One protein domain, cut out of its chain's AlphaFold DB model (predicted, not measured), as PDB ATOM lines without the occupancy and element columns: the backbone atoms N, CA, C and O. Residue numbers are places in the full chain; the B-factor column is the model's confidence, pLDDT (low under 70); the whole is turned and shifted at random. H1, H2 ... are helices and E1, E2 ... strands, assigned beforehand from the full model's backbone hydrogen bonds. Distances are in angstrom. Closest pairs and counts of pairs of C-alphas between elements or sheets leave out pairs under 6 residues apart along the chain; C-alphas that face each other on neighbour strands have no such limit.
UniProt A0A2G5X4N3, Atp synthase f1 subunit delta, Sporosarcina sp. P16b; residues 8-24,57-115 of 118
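What this domain is: This is residues 8 to 24 and 57 to 115 of the 118 residues of the protein "Atp synthase f1 subunit delta" of Sporosarcina sp. P16b (UniProt A0A2G5X4N3). A small twisted wall of four strands has the helix H1 running across one face, while the long loop of residues 88 to 109 lies out on the opposite side of the wall. The second helix, H2, is set well off from the sheet on that same side, with no contact to it. The printed part has 76 residues with two named helices and four named strands, in the order E1, H1, H2, E2, E3, E4, and its class is mixed, helices and strands. The sheet's order is E1, E3, E2, E4, all antiparallel. The whole is compact, with a radius of gyration of the C-alphas of 12.3 A and spans of 30 by 27 by 24 A.

Where its parts are: Strand E1, residues 8 to 11, begins at C-alpha 8 at (82.125, 147.641, 130.272) and is 9.6 A long. Helix H1, residues 15 to 24, is 14.2 A long. Helix H2, residues 58 to 67, begins at C-alpha 58 at (101.489, 162.581, 137.056) and is 14.6 A long. Strand E2, residues 72 to 77, is 17.2 A long, and E3, residues 83 to 87, is 13.2 A long. Strand E4, residues 110 to 114, is 13.8 A long and ends at C-alpha 114 at (95.886, 144.705, 130.289).

How they stand to each other: E1 and E4 are the edge strands of the sheet, which is only just strongly twisted, its C-alphas lying up to 4.1 A off the best plane. E2 and E3 form a hairpin, at 156 degrees, with N 75 and O 84 within hydrogen-bond range at 2.8 A. E1 and E3 are antiparallel at 147 degrees, with N 9 and O 85 at 2.8 A. E2 and E4 are antiparallel at 154 degrees, with N 74 and O 113 at 2.8 A. H1 is on the sheet at a height over the sheet of 9.3 A, and H1 and the sheet E1, E3, E2, E4 form two layers, a sheet with a helix on one face. It lies over E4 and only just over E2, on which 3 of its C-alphas fall, and runs across the strands, at 69 degrees to E4 on the local plane. The closest C-alphas of H1 and E2 are those of Gly 15 and Phe 76, 5.8 A apart. H2 is not on the sheet and is apart from H1, E1, E3 and E4. In H1 and H2 every O i to N i+4 pair is within hydrogen-bond range.

The domain as a whole: The two farthest C-alphas, those of Lys 13 and Glu 59, are 32.6 A apart. Residues 25 to 56 are not printed, and C-alphas 24 and 57 are 21.6 A apart across this cut. Of the links printed whole, E3 to E4 is long, with 22 residues, and the others are tight. The mean pLDDT of the printed part is 90.4, and residue 103 is under 70.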
ATOM      1  N   VAL A   8      81.805 148.086 128.916       91.31
ATOM      2  CA  VAL A   8      82.125 147.641 130.272       91.31
ATOM      3  C   VAL A   8      81.257 146.437 130.625       91.31
ATOM      4  O   VAL A   8      80.034 146.478 130.505       91.31
ATOM      5  N   LEU A   9      81.898 145.351 131.048       93.62
ATOM      6  CA  LEU A   9      81.252 144.159 131.581       93.62
ATOM      7  C   LEU A   9      81.721 143.949 133.017       93.62
ATOM      8  O   LEU A   9      82.903 143.709 133.251       93.62
ATOM      9  N   GLU A  10      80.796 143.986 133.968       94.62
ATOM     10  CA  GLU A  10      81.080 143.556 135.333       94.62
ATOM     11  C   GLU A  10      81.347 142.044 135.362       94.62
ATOM     12  O   GLU A  10      80.633 141.245 134.749       94.62
ATOM     13  N   ILE A  11      82.398 141.654 136.073       95.31
ATOM     14  CA  ILE A  11      82.803 140.269 136.305       95.31
ATOM     15  C   ILE A  11      82.774 140.020 137.820       95.31
ATOM     16  O   ILE A  11      83.775 140.230 138.515       95.31
ATOM     17  N   PRO A  12      81.621 139.591 138.369       96.00
ATOM     18  CA  PRO A  12      81.450 139.493 139.810       96.00
ATOM     19  C   PRO A  12      82.461 138.550 140.461       96.00
ATOM     20  O   PRO A  12      82.774 137.487 139.919       96.00
ATOM     21  N   LYS A  13      82.935 138.905 141.659       95.69
ATOM     22  CA  LYS A  13      83.907 138.146 142.476       95.69
ATOM     23  C   LYS A  13      85.324 138.030 141.890       95.69
ATOM     24  O   LYS A  13      86.157 137.319 142.461       95.69
ATOM     25  N   TRP A  14      85.632 138.711 140.785       96.44
ATOM     26  CA  TRP A  14      86.966 138.671 140.174       96.44
ATOM     27  C   TRP A  14      88.001 139.576 140.843       96.44
ATOM     28  O   TRP A  14      89.191 139.375 140.615       96.44
ATOM     29  N   GLY A  15      87.611 140.518 141.702       94.88
ATOM     30  CA  GLY A  15      88.527 141.477 142.327       94.88
ATOM     31  C   GLY A  15      89.692 140.801 143.057       94.88
ATOM     32  O   GLY A  15      90.847 141.167 142.859       94.88
ATOM     33  N   ARG A  16      89.434 139.720 143.813       95.06
ATOM     34  CA  ARG A  16      90.505 138.945 144.474       95.06
ATOM     35  C   ARG A  16      91.464 138.298 143.470       95.06
ATOM     36  O   ARG A  16      92.668 138.279 143.711       95.06
ATOM     37  N   TYR A  17      90.936 137.749 142.380       95.62
ATOM     38  CA  TYR A  17      91.746 137.118 141.338       95.62
ATOM     39  C   TYR A  17      92.628 138.152 140.627       95.62
ATOM     40  O   TYR A  17      93.832 137.945 140.501       95.62
ATOM     41  N   LEU A  18      92.048 139.291 140.240       96.19
ATOM     42  CA  LEU A  18      92.763 140.380 139.574       96.19
ATOM     43  C   LEU A  18      93.840 140.985 140.474       96.19
ATOM     44  O   LEU A  18      94.957 141.197 140.014       96.19
ATOM     45  N   ARG A  19      93.560 141.156 141.772       95.50
ATOM     46  CA  ARG A  19      94.571 141.571 142.752       95.50
ATOM     47  C   ARG A  19      95.739 140.589 142.852       95.50
ATOM     48  O   ARG A  19      96.887 141.013 142.911       95.50
ATOM     49  N   GLY A  20      95.458 139.285 142.826       95.12
ATOM     50  CA  GLY A  20      96.496 138.254 142.766       95.12
ATOM     51  C   GLY A  20      97.354 138.363 141.503       95.12
ATOM     52  O   GLY A  20      98.577 138.365 141.594       95.12
ATOM     53  N   LYS A  21      96.723 138.543 140.336       95.56
ATOM     54  CA  LYS A  21      97.429 138.745 139.061       95.56
ATOM     55  C   LYS A  21      98.267 140.012 139.021       95.56
ATOM     56  O   LYS A  21      99.377 139.985 138.501       95.56
ATOM     57  N   TRP A  22      97.771 141.091 139.609       95.81
ATOM     58  CA  TRP A  22      98.535 142.320 139.739       95.81
ATOM     59  C   TRP A  22      99.805 142.089 140.567       95.81
ATOM     60  O   TRP A  22     100.897 142.426 140.118       95.81
ATOM     61  N   LEU A  23      99.687 141.432 141.726       95.12
ATOM     62  CA  LEU A  23     100.843 141.107 142.567       95.12
ATOM     63  C   LEU A  23     101.857 140.221 141.838       95.12
ATOM     64  O   LEU A  23     103.046 140.516 141.878       95.12
ATOM     65  N   GLU A  24     101.398 139.176 141.146       94.56
ATOM     66  CA  GLU A  24     102.262 138.293 140.349       94.56
ATOM     67  C   GLU A  24     103.050 139.073 139.284       94.56
ATOM     68  O   GLU A  24     104.257 138.879 139.152       94.56
ATOM     69  N   GLU A  57     104.855 158.935 136.922       95.44
ATOM     70  CA  GLU A  57     103.899 159.668 137.749       95.44
ATOM     71  C   GLU A  57     103.307 160.873 137.011       95.44
ATOM     72  O   GLU A  57     103.889 161.404 136.058       95.44
ATOM     73  N   LYS A  58     102.149 161.341 137.497       94.50
ATOM     74  CA  LYS A  58     101.489 162.581 137.056       94.50
ATOM     75  C   LYS A  58     101.340 162.621 135.525       94.50
ATOM     76  O   LYS A  58     100.946 161.642 134.899       94.50
ATOM     77  N   GLU A  59     101.670 163.757 134.926       96.69
ATOM     78  CA  GLU A  59     101.578 164.042 133.496       96.69
ATOM     79  C   GLU A  59     102.284 162.995 132.612       96.69
ATOM     80  O   GLU A  59     101.809 162.685 131.518       96.69
ATOM     81  N   GLU A  60     103.421 162.447 133.054       96.88
ATOM     82  CA  GLU A  60     104.169 161.469 132.262       96.88
ATOM     83  C   GLU A  60     103.437 160.126 132.198       96.88
ATOM     84  O   GLU A  60     103.290 159.554 131.113       96.88
ATOM     85  N   ALA A  61     102.894 159.673 133.333       95.75
ATOM     86  CA  ALA A  61     102.056 158.480 133.390       95.75
ATOM     87  C   ALA A  61     100.814 158.623 132.502       95.75
ATOM     88  O   ALA A  61     100.515 157.717 131.724       95.75
ATOM     89  N   VAL A  62     100.141 159.781 132.551       95.69
ATOM     90  CA  VAL A  62      98.964 160.071 131.711       95.69
ATOM     91  C   VAL A  62      99.325 159.989 130.226       95.69
ATOM     92  O   VAL A  62      98.682 159.262 129.470       95.69
ATOM     93  N   LYS A  63     100.402 160.662 129.800       95.81
ATOM     94  CA  LYS A  63     100.849 160.656 128.396       95.81
ATOM     95  C   LYS A  63     101.174 159.258 127.890       95.81
ATOM     96  O   LYS A  63     100.846 158.921 126.752       95.81
ATOM     97  N   VAL A  64     101.850 158.451 128.706       94.75
ATOM     98  CA  VAL A  64     102.184 157.075 128.330       94.75
ATOM     99  C   VAL A  64     100.926 156.218 128.275       94.75
ATOM    100  O   VAL A  64     100.729 155.537 127.268       94.75
ATOM    101  N   PHE A  65     100.052 156.305 129.278       93.00
ATOM    102  CA  PHE A  65      98.785 155.581 129.302       93.00
ATOM    103  C   PHE A  65      97.960 155.869 128.048       93.00
ATOM    104  O   PHE A  65      97.598 154.937 127.340       93.00
ATOM    105  N   GLU A  66      97.711 157.132 127.705       93.31
ATOM    106  CA  GLU A  66      96.858 157.500 126.563       93.31
ATOM    107  C   GLU A  66      97.476 157.163 125.196       93.31
ATOM    108  O   GLU A  66      96.756 156.941 124.226       93.31
ATOM    109  N   ARG A  67      98.809 157.075 125.103       91.44
ATOM    110  CA  ARG A  67      99.505 156.693 123.864       91.44
ATOM    111  C   ARG A  67      99.522 155.181 123.630       91.44
ATOM    112  O   ARG A  67      99.644 154.743 122.484       91.44
ATOM    113  N   LEU A  68      99.467 154.379 124.694       89.25
ATOM    114  CA  LEU A  68      99.472 152.924 124.582       89.25
ATOM    115  C   LEU A  68      98.167 152.440 123.943       89.25
ATOM    116  O   LEU A  68      97.072 152.700 124.450       89.25
ATOM    117  N   LYS A  69      98.299 151.695 122.841       83.62
ATOM    118  CA  LYS A  69      97.174 151.004 122.206       83.62
ATOM    119  C   LYS A  69      96.776 149.817 123.074       83.62
ATOM    120  O   LYS A  69      97.534 148.858 123.180       83.62
ATOM    121  N   LYS A  70      95.588 149.895 123.665       84.50
ATOM    122  CA  LYS A  70      95.012 148.855 124.521       84.50
ATOM    123  C   LYS A  70      93.817 148.258 123.794       84.50
ATOM    124  O   LYS A  70      92.946 149.008 123.368       84.50
ATOM    125  N   HIS A  71      93.728 146.940 123.677       82.69
ATOM    126  CA  HIS A  71      92.555 146.301 123.062       82.69
ATOM    127  C   HIS A  71      91.476 145.948 124.092       82.69
ATOM    128  O   HIS A  71      90.280 146.155 123.864       82.69
ATOM    129  N   LYS A  72      91.906 145.408 125.237       91.12
ATOM    130  CA  LYS A  72      91.061 145.076 126.385       91.12
ATOM    131  C   LYS A  72      91.857 145.267 127.666       91.12
ATOM    132  O   LYS A  72      93.000 144.816 127.743       91.12
ATOM    133  N   CYS A  73      91.224 145.823 128.685       94.19
ATOM    134  CA  CYS A  73      91.798 145.901 130.020       94.19
ATOM    135  C   CYS A  73      90.785 145.461 131.075       94.19
ATOM    136  O   CYS A  73      89.581 145.377 130.833       94.19
ATOM    137  N   THR A  74      91.293 145.162 132.259       95.19
ATOM    138  CA  THR A  74      90.497 145.002 133.467       95.19
ATOM    139  C   THR A  74      90.686 146.188 134.378       95.19
ATOM    140  O   THR A  74      91.811 146.657 134.542       95.19
ATOM    141  N   ILE A  75      89.593 146.607 135.003       94.94
ATOM    142  CA  ILE A  75      89.582 147.557 136.105       94.94
ATOM    143  C   ILE A  75      89.163 146.806 137.367       94.94
ATOM    144  O   ILE A  75      88.247 145.981 137.339       94.94
ATOM    145  N   PHE A  76      89.844 147.068 138.472       95.12
ATOM    146  CA  PHE A  76      89.457 146.586 139.792       95.12
ATOM    147  C   PHE A  76      89.909 147.584 140.851       95.12
ATOM    148  O   PHE A  76      90.781 148.413 140.597       95.12
ATOM    149  N   TYR A  77      89.339 147.473 142.046       94.31
ATOM    150  CA  TYR A  77      89.701 148.322 143.174       94.31
ATOM    151  C   TYR A  77      90.390 147.519 144.277       94.31
ATOM    152  O   TYR A  77      90.291 146.283 144.327       94.31
ATOM    153  N   GLN A  78      91.085 148.215 145.177       92.50
ATOM    154  CA  GLN A  78      91.790 147.589 146.299       92.50
ATOM    155  C   GLN A  78      90.847 146.731 147.161       92.50
ATOM    156  O   GLN A  78      91.168 145.580 147.471       92.50
ATOM    157  N   PHE A  79      89.667 147.258 147.499       90.50
ATOM    158  CA  PHE A  79      88.771 146.640 148.485       90.50
ATOM    159  C   PHE A  79      87.475 146.071 147.896       90.50
ATOM    160  O   PHE A  79      86.816 145.259 148.543       90.50
ATOM    161  N   ILE A  80      87.159 146.370 146.634       92.31
ATOM    162  CA  ILE A  80      85.962 145.841 145.968       92.31
ATOM    163  C   ILE A  80      86.162 144.384 145.525       92.31
ATOM    164  O   ILE A  80      87.241 143.962 145.091       92.31
ATOM    165  N   HIS A  81      85.114 143.574 145.676       94.38
ATOM    166  CA  HIS A  81      85.135 142.151 145.330       94.38
ATOM    167  C   HIS A  81      84.962 141.881 143.839       94.38
ATOM    168  O   HIS A  81      85.419 140.840 143.359       94.38
ATOM    169  N   ASP A  82      84.330 142.796 143.124       94.44
ATOM    170  CA  ASP A  82      84.044 142.671 141.704       94.44
ATOM    171  C   ASP A  82      85.172 143.273 140.863       94.44
ATOM    172  O   ASP A  82      86.019 144.029 141.345       94.44
ATOM    173  N   GLY A  83      85.233 142.856 139.605       94.81
ATOM    174  CA  GLY A  83      86.102 143.459 138.605       94.81
ATOM    175  C   GLY A  83      85.284 143.892 137.401       94.81
ATOM    176  O   GLY A  83      84.110 143.546 137.269       94.81
ATOM    177  N   PHE A  84      85.931 144.590 136.481       94.62
ATOM    178  CA  PHE A  84      85.305 145.081 135.263       94.62
ATOM    179  C   PHE A  84      86.205 144.763 134.082       94.62
ATOM    180  O   PHE A  84      87.385 145.095 134.093       94.62
ATOM    181  N   LEU A  85      85.661 144.118 133.057       94.56
ATOM    182  CA  LEU A  85      86.315 143.955 131.767       94.56
ATOM    183  C   LEU A  85      85.883 145.103 130.859       94.56
ATOM    184  O   LEU A  85      84.699 145.238 130.552       94.56
ATOM    185  N   VAL A  86      86.844 145.892 130.398       93.12
ATOM    186  CA  VAL A  86      86.620 146.987 129.456       93.12
ATOM    187  C   VAL A  86      87.134 146.566 128.086       93.12
ATOM    188  O   VAL A  86      88.270 146.110 127.931       93.12
ATOM    189  N   GLN A  87      86.269 146.676 127.085       90.88
ATOM    190  CA  GLN A  87      86.562 146.367 125.688       90.88
ATOM    191  C   GLN A  87      86.491 147.645 124.846       90.88
ATOM    192  O   GLN A  87      85.831 148.608 125.241       90.88
ATOM    193  N   ASN A  88      87.124 147.617 123.670       85.81
ATOM    194  CA  ASN A  88      87.272 148.767 122.768       85.81
ATOM    195  C   ASN A  88      88.080 149.907 123.414       85.81
ATOM    196  O   ASN A  88      87.713 151.079 123.351       85.81
ATOM    197  N   THR A  89      89.163 149.547 124.108       81.94
ATOM    198  CA  THR A  89      89.969 150.473 124.919       81.94
ATOM    199  C   THR A  89      91.024 151.233 124.115       81.94
ATOM    200  O   THR A  89      91.898 151.866 124.706       81.94
ATOM    201  N   GLU A  90      90.988 151.180 122.779       84.06
ATOM    202  CA  GLU A  90      92.027 151.762 121.922       84.06
ATOM    203  C   GLU A  90      92.172 153.270 122.136       84.06
ATOM    204  O   GLU A  90      93.274 153.802 122.021       84.06
ATOM    205  N   ASN A  91      91.066 153.928 122.487       84.69
ATOM    206  CA  ASN A  91      90.990 155.359 122.765       84.69
ATOM    207  C   ASN A  91      90.739 155.663 124.252       84.69
ATOM    208  O   ASN A  91      90.366 156.789 124.565       84.69
ATOM    209  N   LEU A  92      90.906 154.682 125.151       89.75
ATOM    210  CA  LEU A  92      90.664 154.861 126.584       89.75
ATOM    211  C   LEU A  92      91.616 155.914 127.157       89.75
ATOM    212  O   LEU A  92      92.839 155.715 127.148       89.75
ATOM    213  N   LYS A  93      91.044 156.990 127.698       91.00
ATOM    214  CA  LYS A  93      91.768 158.060 128.384       91.00
ATOM    215  C   LYS A  93      91.618 157.958 129.889       91.00
ATOM    216  O   LYS A  93      90.753 157.253 130.400       91.00
ATOM    217  N   VAL A  94      92.467 158.681 130.616       90.69
ATOM    218  CA  VAL A  94      92.433 158.660 132.087       90.69
ATOM    219  C   VAL A  94      91.101 159.204 132.614       90.69
ATOM    220  O   VAL A  94      90.558 158.652 133.563       90.69
ATOM    221  N   HIS A  95      90.534 160.222 131.962       89.50
ATOM    222  CA  HIS A  95      89.244 160.806 132.353       89.50
ATOM    223  C   HIS A  95      88.032 159.900 132.083       89.50
ATOM    224  O   HIS A  95      86.933 160.217 132.524       89.50
ATOM    225  N   ASP A  96      88.206 158.813 131.327       89.19
ATOM    226  CA  ASP A  96      87.150 157.823 131.085       89.19
ATOM    227  C   ASP A  96      87.110 156.753 132.189       89.19
ATOM    228  O   ASP A  96      86.202 155.919 132.220       89.19
ATOM    229  N   LEU A  97      88.112 156.731 133.078       89.88
ATOM    230  CA  LEU A  97      88.153 155.796 134.192       89.88
ATOM    231  C   LEU A  97      87.126 156.206 135.260       89.88
ATOM    232  O   LEU A  97      86.984 157.395 135.543       89.88
ATOM    233  N   PRO A  98      86.449 155.237 135.900       87.00
ATOM    234  CA  PRO A  98      85.453 155.478 136.942       87.00
ATOM    235  C   PRO A  98      86.118 155.826 138.286       87.00
ATOM    236  O   PRO A  98      85.919 155.142 139.292       87.00
ATOM    237  N   TYR A  99      86.969 156.852 138.282       82.75
ATOM    238  CA  TYR A  99      87.525 157.437 139.491       82.75
ATOM    239  C   TYR A  99      86.524 158.445 140.049       82.75
ATOM    240  O   TYR A  99      86.154 159.400 139.364       82.75
ATOM    241  N   ASP A 100      86.091 158.220 141.283       76.50
ATOM    242  CA  ASP A 100      85.164 159.100 141.978       76.50
ATOM    243  C   ASP A 100      85.882 159.775 143.151       76.50
ATOM    244  O   ASP A 100      86.166 159.158 144.181       76.50
ATOM    245  N   GLU A 101      86.224 161.053 142.974       72.25
ATOM    246  CA  GLU A 101      86.922 161.843 143.990       72.25
ATOM    247  C   GLU A 101      86.030 162.110 145.216       72.25
ATOM    248  O   GLU A 101      86.509 162.128 146.354       72.25
ATOM    249  N   GLU A 102      84.723 162.260 144.999       75.00
ATOM    250  CA  GLU A 102      83.727 162.544 146.039       75.00
ATOM    251  C   GLU A 102      83.023 161.276 146.547       75.00
ATOM    252  O   GLU A 102      82.328 161.315 147.566       75.00
ATOM    253  N   GLY A 103      83.228 160.157 145.856       68.81
ATOM    254  CA  GLY A 103      82.610 158.869 146.127       68.81
ATOM    255  C   GLY A 103      83.171 158.111 147.320       68.81
ATOM    256  O   GLY A 103      84.015 158.580 148.092       68.81
ATOM    257  N   ASP A 104      82.663 156.889 147.454       79.25
ATOM    258  CA  ASP A 104      83.044 155.947 148.499       79.25
ATOM    259  C   ASP A 104      84.555 155.650 148.444       79.25
ATOM    260  O   ASP A 104      85.139 155.444 147.377       79.25
ATOM    261  N   LEU A 105      85.188 155.640 149.622       76.56
ATOM    262  CA  LEU A 105      86.617 155.382 149.795       76.56
ATOM    263  C   LEU A 105      87.041 154.059 149.146       76.56
ATOM    264  O   LEU A 105      88.162 153.968 148.645       76.56
ATOM    265  N   ASP A 106      86.141 153.074 149.089       76.94
ATOM    266  CA  ASP A 106      86.405 151.771 148.481       76.94
ATOM    267  C   ASP A 106      86.686 151.845 146.966       76.94
ATOM    268  O   ASP A 106      87.323 150.940 146.416       76.94
ATOM    269  N   TYR A 107      86.270 152.928 146.296       78.44
ATOM    270  CA  TYR A 107      86.440 153.153 144.854       78.44
ATOM    271  C   TYR A 107      87.569 154.135 144.513       78.44
ATOM    272  O   TYR A 107      87.724 154.536 143.359       78.44
ATOM    273  N   ARG A 108      88.391 154.532 145.490       83.44
ATOM    274  CA  ARG A 108      89.485 155.486 145.245       83.44
ATOM    275  C   ARG A 108      90.745 154.821 144.706       83.44
ATOM    276  O   ARG A 108      91.376 155.343 143.791       83.44
ATOM    277  N   ASP A 109      91.089 153.649 145.228       90.19
ATOM    278  CA  ASP A 109      92.264 152.898 144.785       90.19
ATOM    279  C   ASP A 109      91.917 152.019 143.579       90.19
ATOM    280  O   ASP A 109      91.652 150.820 143.714       90.19
ATOM    281  N   LEU A 110      91.879 152.651 142.403       93.25
ATOM    282  CA  LEU A 110      91.582 152.038 141.110       93.25
ATOM    283  C   LEU A 110      92.855 151.527 140.427       93.25
ATOM    284  O   LEU A 110      93.845 152.244 140.294       93.25
ATOM    285  N   TYR A 111      92.788 150.309 139.894       94.69
ATOM    286  CA  TYR A 111      93.866 149.688 139.130       94.69
ATOM    287  C   TYR A 111      93.376 149.263 137.752       94.69
ATOM    288  O   TYR A 111      92.291 148.699 137.612       94.69
ATOM    289  N   VAL A 112      94.215 149.495 136.742       94.50
ATOM    290  CA  VAL A 112      93.982 149.076 135.357       94.50
ATOM    291  C   VAL A 112      95.092 148.121 134.940       94.50
ATOM    292  O   VAL A 112      96.269 148.411 135.137       94.50
ATOM    293  N   MET A 113      94.722 146.980 134.364       92.75
ATOM    294  CA  MET A 113      95.667 145.966 133.891       92.75
ATOM    295  C   MET A 113      95.236 145.456 132.520       92.75
ATOM    296  O   MET A 113      94.053 145.192 132.311       92.75
ATOM    297  N   ASP A 114      96.176 145.294 131.594       91.12
ATOM    298  CA  ASP A 114      95.886 144.705 130.289       91.12
ATOM    299  C   ASP A 114      95.376 143.267 130.440       91.12
ATOM    300  O   ASP A 114      95.899 142.471 131.223       91.12
ATOM    301  N   TRP A 115      94.337 142.917 129.678       85.50
ATOM    302  CA  TRP A 115      93.686 141.607 129.796       85.50
ATOM    303  C   TRP A 115      94.613 140.444 129.414       85.50
ATOM    304  O   TRP A 115      94.502 139.353 129.971       85.50
TER     305      TRP A 115